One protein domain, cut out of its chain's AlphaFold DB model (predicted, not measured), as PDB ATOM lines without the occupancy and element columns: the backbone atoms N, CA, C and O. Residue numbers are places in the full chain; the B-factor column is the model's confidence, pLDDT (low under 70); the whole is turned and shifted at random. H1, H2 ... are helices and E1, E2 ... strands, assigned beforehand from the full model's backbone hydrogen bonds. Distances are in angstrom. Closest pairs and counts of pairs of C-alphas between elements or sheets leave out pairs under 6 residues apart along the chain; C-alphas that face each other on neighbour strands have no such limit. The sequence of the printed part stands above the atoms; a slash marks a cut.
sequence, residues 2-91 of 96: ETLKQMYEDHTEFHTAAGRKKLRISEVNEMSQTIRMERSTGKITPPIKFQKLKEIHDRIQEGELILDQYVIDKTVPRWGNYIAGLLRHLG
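What this domain is: This is residues 2 to 91 of the 96 residues of an uncharacterized protein of Nitrospiraceae bacterium (UniProt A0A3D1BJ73). A hairpin of two strands, E1 and E2, forms one side of the domain, with the short helix H1 packed on E1, and a loose cluster of three helices, H2, H3 and H4, forms the other side. H4 lies nearest the middle, between the hairpin and H3. The printed part has 90 residues, with four named helices and two named strands in the order H1, E1, E2, H2, H3, H4; the sheet, E1 - E2, is antiparallel, and the class is mixed, helices and strands. The whole is compact, with a radius of gyration of the C-alphas of 12.1 A, and rounded, spanning 32 by 31 by 23 A.

How they stand to each other: E1, residues 22 to 29, and E2, residues 34 to 39, form an antiparallel hairpin, their directions 154 degrees apart. Across it N 26 and O 36 are 2.9 A apart and N 34 and O 29 3.0 A, both within hydrogen-bond range. Residues 14 to 15 pair antiparallel with residues 22 to 23 of E1, and residues 48 to 49 with residues 34 to 35 of E2. H1, residues 2 to 9, has 10 pairs of C-alphas within 8 A of E1, the closest being those of Tyr 8 and Ile 25, 5.1 A apart. H1 touches no helix. H4, residues 80 to 89, has its closest C-alpha to E2 at Tyr 82, 7.8 A from that of Met 37. H3, residues 69 to 75, and H4 touch, the closest C-alphas being those of Asp 73 and Gly 80, 3.9 A apart, at a steep tilt of 63 degrees, opposite ways. H2, residues 50 to 61, and H4 are close but not clearly touching, with the closest C-alphas, those of His 57 and Leu 87, 7.3 A apart; their steep tilt of 69 degrees is only just short of about perpendicular. H1 and H2 are apart. In H1, H2 and H4 every O i to N i+4 pair is within hydrogen-bond range; in H3 2 of 3 are.

Where its parts are: From first to last C-alpha E1 measures 21.4 A, E2 17.1 A, H2 16.3 A, H4 14.1 A, H1 10.6 A and H3 10.1 A. C-alpha 22, where E1 begins, is at (1.516, -36.082, 33.498). H1 begins with C-alpha 2 at (-2.143, -51.401, 47.913), and H4 ends with C-alpha 89 at (2.474, -37.232, 44.628).

The domain as a whole: The two C-alphas farthest apart, those of Gly 42 and Glu 62, are 34.3 A apart. The printed part has no cut. The link from H1 to E1, residues 10 to 21, is long, while those from E1 to E2 and from H3 to H4 are tight. The mean pLDDT of the printed part is 93.0, and residue 2 is under 70.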
ATOM      1  N   GLU A   2      -0.756 -51.819  48.161       62.88
ATOM      2  CA  GLU A   2      -2.143 -51.401  47.913       62.88
ATOM      3  C   GLU A   2      -2.251 -50.050  47.188       62.88
ATOM      4  O   GLU A   2      -2.919 -49.952  46.169       62.88
ATOM      5  N   THR A   3      -1.447 -49.057  47.584       86.38
ATOM      6  CA  THR A   3      -1.447 -47.723  46.964       86.38
ATOM      7  C   THR A   3      -1.101 -47.719  45.468       86.38
ATOM      8  O   THR A   3      -1.739 -47.007  44.706       86.38
ATOM      9  N   LEU A   4      -0.118 -48.507  45.005       91.12
ATOM     10  CA  LEU A   4       0.276 -48.507  43.583       91.12
ATOM     11  C   LEU A   4      -0.750 -49.228  42.702       91.12
ATOM     12  O   LEU A   4      -0.963 -48.831  41.559       91.12
ATOM     13  N   LYS A   5      -1.367 -50.286  43.235       92.06
ATOM     14  CA  LYS A   5      -2.436 -51.021  42.557       92.06
ATOM     15  C   LYS A   5      -3.693 -50.163  42.449       92.06
ATOM     16  O   LYS A   5      -4.210 -50.006  41.351       92.06
ATOM     17  N   GLN A   6      -4.083 -49.516  43.546       93.25
ATOM     18  CA  GLN A   6      -5.205 -48.582  43.571       93.25
ATOM     19  C   GLN A   6      -5.005 -47.444  42.559       93.25
ATOM     20  O   GLN A   6      -5.862 -47.193  41.725       93.25
ATOM     21  N   MET A   7      -3.818 -46.824  42.531       94.69
ATOM     22  CA  MET A   7      -3.498 -45.786  41.542       94.69
ATOM     23  C   MET A   7      -3.582 -46.273  40.086       94.69
ATOM     24  O   MET A   7      -3.885 -45.476  39.197       94.69
ATOM     25  N   TYR A   8      -3.271 -47.546  39.824       95.25
ATOM     26  CA  TYR A   8      -3.412 -48.145  38.497       95.25
ATOM     27  C   TYR A   8      -4.885 -48.339  38.117       95.25
ATOM     28  O   TYR A   8      -5.279 -47.921  37.026       95.25
ATOM     29  N   GLU A   9      -5.675 -48.920  39.022       94.94
ATOM     30  CA  GLU A   9      -7.111 -49.181  38.849       94.94
ATOM     31  C   GLU A   9      -7.907 -47.880  38.683       94.94
ATOM     32  O   GLU A   9      -8.733 -47.771  37.780       94.94
ATOM     33  N   ASP A  10      -7.568 -46.852  39.461       95.50
ATOM     34  CA  ASP A  10      -8.215 -45.536  39.414       95.50
ATOM     35  C   ASP A  10      -7.699 -44.645  38.275       95.50
ATOM     36  O   ASP A  10      -8.143 -43.509  38.115       95.50
ATOM     37  N   HIS A  11      -6.709 -45.116  37.507       93.31
ATOM     38  CA  HIS A  11      -6.006 -44.322  36.495       93.31
ATOM     39  C   HIS A  11      -5.496 -42.975  37.030       93.31
ATOM     40  O   HIS A  11      -5.528 -41.960  36.332       93.31
ATOM     41  N   THR A  12      -5.002 -42.976  38.270       94.31
ATOM     42  CA  THR A  12      -4.549 -41.764  38.955       94.31
ATOM     43  C   THR A  12      -3.444 -41.084  38.152       94.31
ATOM     44  O   THR A  12      -2.374 -41.654  37.908       94.31
ATOM     45  N   GLU A  13      -3.698 -39.837  37.758       95.50
ATOM     46  CA  GLU A  13      -2.716 -38.993  37.092       95.50
ATOM     47  C   GLU A  13      -1.933 -38.154  38.105       95.50
ATOM     48  O   GLU A  13      -2.489 -37.525  39.002       95.50
ATOM     49  N   PHE A  14      -0.624 -38.077  37.907       94.44
ATOM     50  CA  PHE A  14       0.280 -37.248  38.697       94.44
ATOM     51  C   PHE A  14       1.343 -36.610  37.807       94.44
ATOM     52  O   PHE A  14       1.436 -36.906  36.622       94.44
ATOM     53  N   HIS A  15       2.155 -35.699  38.338       93.56
ATOM     54  CA  HIS A  15       3.171 -35.008  37.541       93.56
ATOM     55  C   HIS A  15       4.550 -35.661  37.678       93.56
ATOM     56  O   HIS A  15       4.940 -36.137  38.741       93.56
ATOM     57  N   THR A  16       5.338 -35.624  36.599       91.69
ATOM     58  CA  THR A  16       6.794 -35.835  36.675       91.69
ATOM     59  C   THR A  16       7.433 -34.874  37.680       91.69
ATOM     60  O   THR A  16       6.905 -33.783  37.891       91.69
ATOM     61  N   ALA A  17       8.624 -35.188  38.193       89.75
ATOM     62  CA  ALA A  17       9.348 -34.298  39.105       89.75
ATOM     63  C   ALA A  17       9.585 -32.885  38.537       89.75
ATOM     64  O   ALA A  17       9.517 -31.902  39.270       89.75
ATOM     65  N   ALA A  18       9.805 -32.763  37.226       85.75
ATOM     66  CA  ALA A  18       9.935 -31.471  36.550       85.75
ATOM     67  C   ALA A  18       8.596 -30.727  36.318       85.75
ATOM     68  O   ALA A  18       8.589 -29.673  35.688       85.75
ATOM     69  N   GLY A  19       7.451 -31.285  36.723       83.50
ATOM     70  CA  GLY A  19       6.112 -30.683  36.608       83.50
ATOM     71  C   GLY A  19       5.504 -30.646  35.198       83.50
ATOM     72  O   GLY A  19       4.290 -30.534  35.054       83.50
ATOM     73  N   ARG A  20       6.314 -30.793  34.142       77.00
ATOM     74  CA  ARG A  20       5.902 -30.531  32.747       77.00
ATOM     75  C   ARG A  20       4.972 -31.570  32.120       77.00
ATOM     76  O   ARG A  20       4.283 -31.246  31.160       77.00
ATOM     77  N   LYS A  21       5.010 -32.827  32.566       86.75
ATOM     78  CA  LYS A  21       4.236 -33.922  31.960       86.75
ATOM     79  C   LYS A  21       3.481 -34.696  33.028       86.75
ATOM     80  O   LYS A  21       4.024 -34.917  34.111       86.75
ATOM     81  N   LYS A  22       2.273 -35.137  32.683       92.44
ATOM     82  CA  LYS A  22       1.516 -36.082  33.498       92.44
ATOM     83  C   LYS A  22       2.041 -37.506  33.306       92.44
ATOM     84  O   LYS A  22       2.558 -37.853  32.237       92.44
ATOM     85  N   LEU A  23       1.922 -38.287  34.362       94.38
ATOM     86  CA  LEU A  23       2.253 -39.691  34.504       94.38
ATOM     87  C   LEU A  23       1.039 -40.414  35.069       94.38
ATOM     88  O   LEU A  23       0.289 -39.842  35.853       94.38
ATOM     89  N   ARG A  24       0.913 -41.688  34.728       95.94
ATOM     90  CA  ARG A  24       0.064 -42.643  35.436       95.94
ATOM     91  C   ARG A  24       0.782 -43.977  35.533       95.94
ATOM     92  O   ARG A  24       1.689 -44.247  34.738       95.94
ATOM     93  N   ILE A  25       0.378 -44.819  36.472       96.50
ATOM     94  CA  ILE A  25       0.794 -46.223  36.464       96.50
ATOM     95  C   ILE A  25       0.001 -46.910  35.350       96.50
ATOM     96  O   ILE A  25      -1.219 -46.799  35.305       96.50
ATOM     97  N   SER A  26       0.695 -47.552  34.413       96.62
ATOM     98  CA  SER A  26       0.081 -48.179  33.233       96.62
ATOM     99  C   SER A  26       0.032 -49.699  33.321       96.62
ATOM    100  O   SER A  26      -0.695 -50.334  32.570       96.62
ATOM    101  N   GLU A  27       0.844 -50.287  34.197       96.38
ATOM    102  CA  GLU A  27       0.906 -51.728  34.420       96.38
ATOM    103  C   GLU A  27       1.404 -51.986  35.842       96.38
ATOM    104  O   GLU A  27       2.392 -51.378  36.271       96.38
ATOM    105  N   VAL A  28       0.751 -52.914  36.540       96.19
ATOM    106  CA  VAL A  28       1.201 -53.481  37.814       96.19
ATOM    107  C   VAL A  28       1.249 -54.992  37.641       96.19
ATOM    108  O   VAL A  28       0.225 -55.632  37.431       96.19
ATOM    109  N   ASN A  29       2.444 -55.566  37.716       95.50
ATOM    110  CA  ASN A  29       2.642 -57.006  37.646       95.50
ATOM    111  C   ASN A  29       2.994 -57.531  39.038       95.50
ATOM    112  O   ASN A  29       4.106 -57.327  39.530       95.50
ATOM    113  N   GLU A  30       2.033 -58.196  39.677       92.19
ATOM    114  CA  GLU A  30       2.186 -58.743  41.027       92.19
ATOM    115  C   GLU A  30       3.094 -59.981  41.054       92.19
ATOM    116  O   GLU A  30       3.801 -60.189  42.035       92.19
ATOM    117  N   MET A  31       3.158 -60.766  39.974       93.56
ATOM    118  CA  MET A  31       4.042 -61.936  39.906       93.56
ATOM    119  C   MET A  31       5.516 -61.529  39.836       93.56
ATOM    120  O   MET A  31       6.343 -62.043  40.584       93.56
ATOM    121  N   SER A  32       5.858 -60.596  38.943       94.25
ATOM    122  CA  SER A  32       7.231 -60.092  38.804       94.25
ATOM    123  C   SER A  32       7.557 -58.957  39.774       94.25
ATOM    124  O   SER A  32       8.711 -58.525  39.832       94.25
ATOM    125  N   GLN A  33       6.562 -58.479  40.530       95.69
ATOM    126  CA  GLN A  33       6.662 -57.353  41.458       95.69
ATOM    127  C   GLN A  33       7.206 -56.096  40.765       95.69
ATOM    128  O   GLN A  33       8.146 -55.459  41.249       95.69
ATOM    129  N   THR A  34       6.656 -55.758  39.593       96.62
ATOM    130  CA  THR A  34       7.087 -54.600  38.794       96.62
ATOM    131  C   THR A  34       5.944 -53.675  38.413       96.62
ATOM    132  O   THR A  34       4.839 -54.142  38.165       96.62
ATOM    133  N   ILE A  35       6.221 -52.375  38.287       96.19
ATOM    134  CA  ILE A  35       5.314 -51.423  37.633       96.19
ATOM    135  C   ILE A  35       5.916 -50.860  36.351       96.19
ATOM    136  O   ILE A  35       7.141 -50.793  36.196       96.19
ATOM    137  N   ARG A  36       5.042 -50.365  35.476       96.81
ATOM    138  CA  ARG A  36       5.383 -49.423  34.406       96.81
ATOM    139  C   ARG A  36       4.572 -48.147  34.563       96.81
ATOM    140  O   ARG A  36       3.453 -48.168  35.074       96.81
ATOM    141  N   MET A  37       5.147 -47.039  34.118       95.94
ATOM    142  CA  MET A  37       4.470 -45.750  34.071       95.94
ATOM    143  C   MET A  37       4.346 -45.282  32.632       95.94
ATOM    144  O   MET A  37       5.242 -45.489  31.815       95.94
ATOM    145  N   GLU A  38       3.266 -44.579  32.343       95.06
ATOM    146  CA  GLU A  38       3.015 -43.977  31.045       95.06
ATOM    147  C   GLU A  38       2.985 -42.459  31.176       95.06
ATOM    148  O   GLU A  38       2.354 -41.904  32.074       95.06
ATOM    149  N   ARG A  39       3.684 -41.775  30.268       92.88
ATOM    150  CA  ARG A  39       3.599 -40.318  30.123       92.88
ATOM    151  C   ARG A  39       2.362 -39.941  29.326       92.88
ATOM    152  O   ARG A  39       2.009 -40.657  28.401       92.88
ATOM    153  N   SER A  40       1.862 -38.721  29.515       91.44
ATOM    154  CA  SER A  40       0.804 -38.137  28.669       91.44
ATOM    155  C   SER A  40       1.094 -38.152  27.158       91.44
ATOM    156  O   SER A  40       0.191 -37.983  26.353       91.44
ATOM    157  N   THR A  41       2.351 -38.363  26.750       90.25
ATOM    158  CA  THR A  41       2.743 -38.550  25.344       90.25
ATOM    159  C   THR A  41       2.585 -39.994  24.838       90.25
ATOM    160  O   THR A  41       3.169 -40.315  23.809       90.25
ATOM    161  N   GLY A  42       1.978 -40.904  25.604       91.25
ATOM    162  CA  GLY A  42       1.863 -42.337  25.290       91.25
ATOM    163  C   GLY A  42       3.154 -43.152  25.448       91.25
ATOM    164  O   GLY A  42       3.204 -44.334  25.125       91.25
ATOM    165  N   LYS A  43       4.253 -42.544  25.921       92.31
ATOM    166  CA  LYS A  43       5.519 -43.272  26.113       92.31
ATOM    167  C   LYS A  43       5.519 -43.974  27.467       92.31
ATOM    168  O   LYS A  43       5.490 -43.299  28.497       92.31
ATOM    169  N   ILE A  44       5.657 -45.295  27.421       94.62
ATOM    170  CA  ILE A  44       5.735 -46.189  28.576       94.62
ATOM    171  C   ILE A  44       7.200 -46.369  29.002       94.62
ATOM    172  O   ILE A  44       8.112 -46.430  28.170       94.62
ATOM    173  N   THR A  45       7.449 -46.401  30.306       94.19
ATOM    174  CA  THR A  45       8.767 -46.701  30.871       94.19
ATOM    175  C   THR A  45       9.099 -48.192  30.720       94.19
ATOM    176  O   THR A  45       8.204 -49.028  30.599       94.19
ATOM    177  N   PRO A  46      10.381 -48.584  30.822       94.31
ATOM    178  CA  PRO A  46      10.721 -49.954  31.204       94.31
ATOM    179  C   PRO A  46       9.994 -50.368  32.506       94.31
ATOM    180  O   PRO A  46       9.422 -49.511  33.183       94.31
ATOM    181  N   PRO A  47       9.998 -51.650  32.893       95.88
ATOM    182  CA  PRO A  47       9.524 -52.055  34.213       95.88
ATOM    183  C   PRO A  47      10.519 -51.667  35.320       95.88
ATOM    184  O   PRO A  47      11.734 -51.738  35.119       95.88
ATOM    185  N   ILE A  48      10.014 -51.305  36.503       95.81
ATOM    186  CA  ILE A  48      10.802 -51.164  37.741       95.81
ATOM    187  C   ILE A  48      10.240 -52.058  38.836       95.81
ATOM    188  O   ILE A  48       9.025 -52.172  38.980       95.81
ATOM    189  N   LYS A  49      11.126 -52.672  39.625       95.38
ATOM    190  CA  LYS A  49      10.743 -53.523  40.756       95.38
ATOM    191  C   LYS A  49      10.215 -52.707  41.934       95.38
ATOM    192  O   LYS A  49      10.805 -51.683  42.285       95.38
ATOM    193  N   PHE A  50       9.197 -53.224  42.621       93.88
ATOM    194  CA  PHE A  50       8.660 -52.630  43.852       93.88
ATOM    195  C   PHE A  50       9.740 -52.482  44.922       93.88
ATOM    196  O   PHE A  50       9.819 -51.444  45.569       93.88
ATOM    197  N   GLN A  51      10.623 -53.479  45.050       94.75
ATOM    198  CA  GLN A  51      11.742 -53.438  45.993       94.75
ATOM    199  C   GLN A  51      12.613 -52.191  45.796       94.75
ATOM    200  O   GLN A  51      12.999 -51.560  46.772       94.75
ATOM    201  N   LYS A  52      12.886 -51.802  44.544       95.19
ATOM    202  CA  LYS A  52      13.729 -50.638  44.260       95.19
ATOM    203  C   LYS A  52      13.010 -49.321  44.572       95.19
ATOM    204  O   LYS A  52      13.643 -48.387  45.048       95.19
ATOM    205  N   LEU A  53      11.696 -49.253  44.343       94.38
ATOM    206  CA  LEU A  53      10.880 -48.109  44.766       94.38
ATOM    207  C   LEU A  53      10.862 -47.971  46.290       94.38
ATOM    208  O   LEU A  53      11.045 -46.868  46.793       94.38
ATOM    209  N   LYS A  54      10.690 -49.090  47.006       94.00
ATOM    210  CA  LYS A  54      10.715 -49.130  48.470       94.00
ATOM    211  C   LYS A  54      12.077 -48.699  49.018       94.00
ATOM    212  O   LYS A  54      12.123 -47.835  49.873       94.00
ATOM    213  N   GLU A  55      13.173 -49.219  48.469       95.56
ATOM    214  CA  GLU A  55      14.536 -48.820  48.849       95.56
ATOM    215  C   GLU A  55      14.752 -47.305  48.717       95.56
ATOM    216  O   GLU A  55      15.290 -46.674  49.617       95.56
ATOM    217  N   ILE A  56      14.313 -46.698  47.608       95.06
ATOM    218  CA  ILE A  56      14.435 -45.245  47.418       95.06
ATOM    219  C   ILE A  56      13.554 -44.486  48.409       95.06
ATOM    220  O   ILE A  56      13.999 -43.490  48.973       95.06
ATOM    221  N   HIS A  57      12.314 -44.936  48.599       94.38
ATOM    222  CA  HIS A  57      11.390 -44.346  49.559       94.38
ATOM    223  C   HIS A  57      11.977 -44.348  50.976       94.38
ATOM    224  O   HIS A  57      12.018 -43.298  51.608       94.38
ATOM    225  N   ASP A  58      12.470 -45.497  51.437       94.44
ATOM    226  CA  ASP A  58      13.000 -45.676  52.788       94.44
ATOM    227  C   ASP A  58      14.229 -44.786  53.009       94.44
ATOM    228  O   ASP A  58      14.246 -43.993  53.945       94.44
ATOM    229  N   ARG A  59      15.174 -44.765  52.059       94.75
ATOM    230  CA  ARG A  59      16.346 -43.876  52.123       94.75
ATOM    231  C   ARG A  59      15.980 -42.389  52.142       94.75
ATOM    232  O   ARG A  59      16.713 -41.583  52.706       94.75
ATOM    233  N   ILE A  60      14.867 -41.995  51.516       93.31
ATOM    234  CA  ILE A  60      14.354 -40.616  51.594       93.31
ATOM    235  C   ILE A  60      13.725 -40.340  52.961       93.31
ATOM    236  O   ILE A  60      13.935 -39.262  53.514       93.31
ATOM    237  N   GLN A  61      12.962 -41.289  53.506       91.94
ATOM    238  CA  GLN A  61      12.363 -41.170  54.837       91.94
ATOM    239  C   GLN A  61      13.423 -41.094  55.942       91.94
ATOM    240  O   GLN A  61      13.262 -40.327  56.884       91.94
ATOM    241  N   GLU A  62      14.517 -41.837  55.792       93.62
ATOM    242  CA  GLU A  62      15.660 -41.869  56.714       93.62
ATOM    243  C   GLU A  62      16.607 -40.665  56.543       93.62
ATOM    244  O   GLU A  62      17.552 -40.499  57.311       93.62
ATOM    245  N   GLY A  63      16.375 -39.807  55.542       91.25
ATOM    246  CA  GLY A  63      17.212 -38.637  55.256       91.25
ATOM    247  C   GLY A  63      18.541 -38.950  54.554       91.25
ATOM    248  O   GLY A  63      19.333 -38.042  54.306       91.25
ATOM    249  N   GLU A  64      18.786 -40.208  54.178       92.94
ATOM    250  CA  GLU A  64      19.988 -40.640  53.450       92.94
ATOM    251  C   GLU A  64      19.997 -40.207  51.977       92.94
ATOM    252  O   GLU A  64      21.050 -40.145  51.331       92.94
ATOM    253  N   LEU A  65      18.817 -39.961  51.406       93.25
ATOM    254  CA  LEU A  65      18.643 -39.595  50.009       93.25
ATOM    255  C   LEU A  65      17.695 -38.403  49.881       93.25
ATOM    256  O   LEU A  65      16.592 -38.386  50.413       93.25
ATOM    257  N   ILE A  66      18.100 -37.401  49.107       93.00
ATOM    258  CA  ILE A  66      17.255 -36.238  48.831       93.00
ATOM    259  C   ILE A  66      16.231 -36.601  47.745       93.00
ATOM    260  O   ILE A  66      16.587 -37.215  46.736       93.00
ATOM    261  N   LEU A  67      14.974 -36.164  47.912       93.62
ATOM    262  CA  LEU A  67      13.904 -36.280  46.908       93.62
ATOM    263  C   LEU A  67      14.124 -35.322  45.720       93.62
ATOM    264  O   LEU A  67      13.390 -34.355  45.481       93.62
ATOM    265  N   ASP A  68      15.161 -35.617  44.949       94.12
ATOM    266  CA  ASP A  68      15.532 -34.917  43.731       94.12
ATOM    267  C   ASP A  68      15.687 -35.904  42.571       94.12
ATOM    268  O   ASP A  68      16.213 -37.008  42.719       94.12
ATOM    269  N   GLN A  69      15.230 -35.495  41.388       94.31
ATOM    270  CA  GLN A  69      15.253 -36.362  40.215       94.31
ATOM    271  C   GLN A  69      16.675 -36.761  39.814       94.31
ATOM    272  O   GLN A  69      16.876 -37.906  39.436       94.31
ATOM    273  N   TYR A  70      17.658 -35.863  39.895       94.88
ATOM    274  CA  TYR A  70      19.025 -36.147  39.462       94.88
ATOM    275  C   TYR A  70      19.736 -37.041  40.470       94.88
ATOM    276  O   TYR A  70      20.487 -37.934  40.084       94.88
ATOM    277  N   VAL A  71      19.470 -36.837  41.760       93.88
ATOM    278  CA  VAL A  71      19.977 -37.692  42.841       93.88
ATOM    279  C   VAL A  71      19.427 -39.114  42.714       93.88
ATOM    280  O   VAL A  71      20.196 -40.077  42.729       93.88
ATOM    281  N   ILE A  72      18.116 -39.261  42.515       95.00
ATOM    282  CA  ILE A  72      17.498 -40.579  42.334       95.00
ATOM    283  C   ILE A  72      17.975 -41.234  41.032       95.00
ATOM    284  O   ILE A  72      18.223 -42.440  41.025       95.00
ATOM    285  N   ASP A  73      18.179 -40.472  39.951       95.25
ATOM    286  CA  ASP A  73      18.665 -41.027  38.678       95.25
ATOM    287  C   ASP A  73      20.060 -41.658  38.803       95.25
ATOM    288  O   ASP A  73      20.340 -42.659  38.151       95.25
ATOM    289  N   LYS A  74      20.916 -41.158  39.706       94.19
ATOM    290  CA  LYS A  74      22.209 -41.802  40.009       94.19
ATOM    291  C   LYS A  74      22.051 -43.190  40.637       94.19
ATOM    292  O   LYS A  74      22.936 -44.024  40.486       94.19
ATOM    293  N   THR A  75      20.942 -43.437  41.333       92.00
ATOM    294  CA  THR A  75      20.639 -44.735  41.963       92.00
ATOM    295  C   THR A  75      19.903 -45.659  40.995       92.00
ATOM    296  O   THR A  75      20.148 -46.865  40.965       92.00
ATOM    297  N   VAL A  76      18.993 -45.101  40.191       93.38
ATOM    298  CA  VAL A  76      18.227 -45.835  39.180       93.38
ATOM    299  C   VAL A  76      18.220 -45.030  37.882       93.38
ATOM    300  O   VAL A  76      17.325 -44.205  37.665       93.38
ATOM    301  N   PRO A  77      19.204 -45.271  36.999       91.38
ATOM    302  CA  PRO A  77      19.353 -44.503  35.773       91.38
ATOM    303  C   PRO A  77      18.096 -44.519  34.910       91.38
ATOM    304  O   PRO A  77      17.521 -45.580  34.636       91.38
ATOM    305  N   ARG A  78      17.729 -43.336  34.407       89.44
ATOM    306  CA  ARG A  78      16.549 -43.052  33.570       89.44
ATOM    307  C   ARG A  78      15.207 -43.077  34.307       89.44
ATOM    308  O   ARG A  78      14.175 -42.885  33.659       89.44
ATOM    309  N   TRP A  79      15.199 -43.286  35.622       94.75
ATOM    310  CA  TRP A  79      13.983 -43.333  36.432       94.75
ATOM    311  C   TRP A  79      13.795 -42.142  37.360       94.75
ATOM    312  O   TRP A  79      12.682 -41.944  37.849       94.75
ATOM    313  N   GLY A  80      14.824 -41.321  37.568       94.12
ATOM    314  CA  GLY A  80      14.817 -40.281  38.592       94.12
ATOM    315  C   GLY A  80      13.614 -39.344  38.508       94.12
ATOM    316  O   GLY A  80      12.900 -39.155  39.488       94.12
ATOM    317  N   ASN A  81      13.306 -38.840  37.311       93.62
ATOM    318  CA  ASN A  81      12.172 -37.934  37.088       93.62
ATOM    319  C   ASN A  81      10.792 -38.588  37.321       93.62
ATOM    320  O   ASN A  81       9.832 -37.896  37.664       93.62
ATOM    321  N   TYR A  82      10.681 -39.904  37.126       94.88
ATOM    322  CA  TYR A  82       9.434 -40.653  37.304       94.88
ATOM    323  C   TYR A  82       9.217 -41.006  38.774       94.88
ATOM    324  O   TYR A  82       8.153 -40.729  39.321       94.88
ATOM    325  N   ILE A  83      10.250 -41.543  39.428       95.50
ATOM    326  CA  ILE A  83      10.200 -41.926  40.843       95.50
ATOM    327  C   ILE A  83      10.022 -40.693  41.724       95.50
ATOM    328  O   ILE A  83       9.140 -40.692  42.576       95.50
ATOM    329  N   ALA A  84      10.785 -39.617  41.495       95.00
ATOM    330  CA  ALA A  84      10.603 -38.381  42.257       95.00
ATOM    331  C   ALA A  84       9.189 -37.799  42.076       95.00
ATOM    332  O   ALA A  84       8.619 -37.288  43.034       95.00
ATOM    333  N   GLY A  85       8.609 -37.894  40.874       94.25
ATOM    334  CA  GLY A  85       7.226 -37.477  40.624       94.25
ATOM    335  C   GLY A  85       6.212 -38.307  41.414       94.25
ATOM    336  O   GLY A  85       5.367 -37.741  42.105       94.25
ATOM    337  N   LEU A  86       6.346 -39.637  41.371       95.00
ATOM    338  CA  LEU A  86       5.496 -40.562  42.125       95.00
ATOM    339  C   LEU A  86       5.579 -40.297  43.634       95.00
ATOM    340  O   LEU A  86       4.554 -40.125  44.282       95.00
ATOM    341  N   LEU A  87       6.788 -40.232  44.194       94.12
ATOM    342  CA  LEU A  87       6.975 -40.050  45.636       94.12
ATOM    343  C   LEU A  87       6.464 -38.689  46.121       94.12
ATOM    344  O   LEU A  87       5.832 -38.617  47.170       94.12
ATOM    345  N   ARG A  88       6.647 -37.617  45.337       92.56
ATOM    346  CA  ARG A  88       6.039 -36.310  45.647       92.56
ATOM    347  C   ARG A  88       4.518 -36.372  45.653       92.56
ATOM    348  O   ARG A  88       3.899 -35.776  46.524       92.56
ATOM    349  N   HIS A  89       3.924 -37.072  44.689       92.88
ATOM    350  CA  HIS A  89       2.474 -37.232  44.628       92.88
ATOM    351  C   HIS A  89       1.929 -38.000  45.835       92.88
ATOM    352  O   HIS A  89       0.900 -37.624  46.381       92.88
ATOM    353  N   LEU A  90       2.661 -39.016  46.293       91.19
ATOM    354  CA  LEU A  90       2.336 -39.775  47.501       91.19
ATOM    355  C   LEU A  90       2.580 -38.999  48.807       91.19
ATOM    356  O   LEU A  90       2.361 -39.544  49.884       91.19
ATOM    357  N   GLY A  91       3.039 -37.746  48.735       88.31
ATOM    358  CA  GLY A  91       3.337 -36.938  49.916       88.31
ATOM    359  C   GLY A  91       4.562 -37.421  50.692       88.31
ATOM    360  O   GLY A  91       4.708 -37.105  51.869       88.31
TER     361      GLY A  91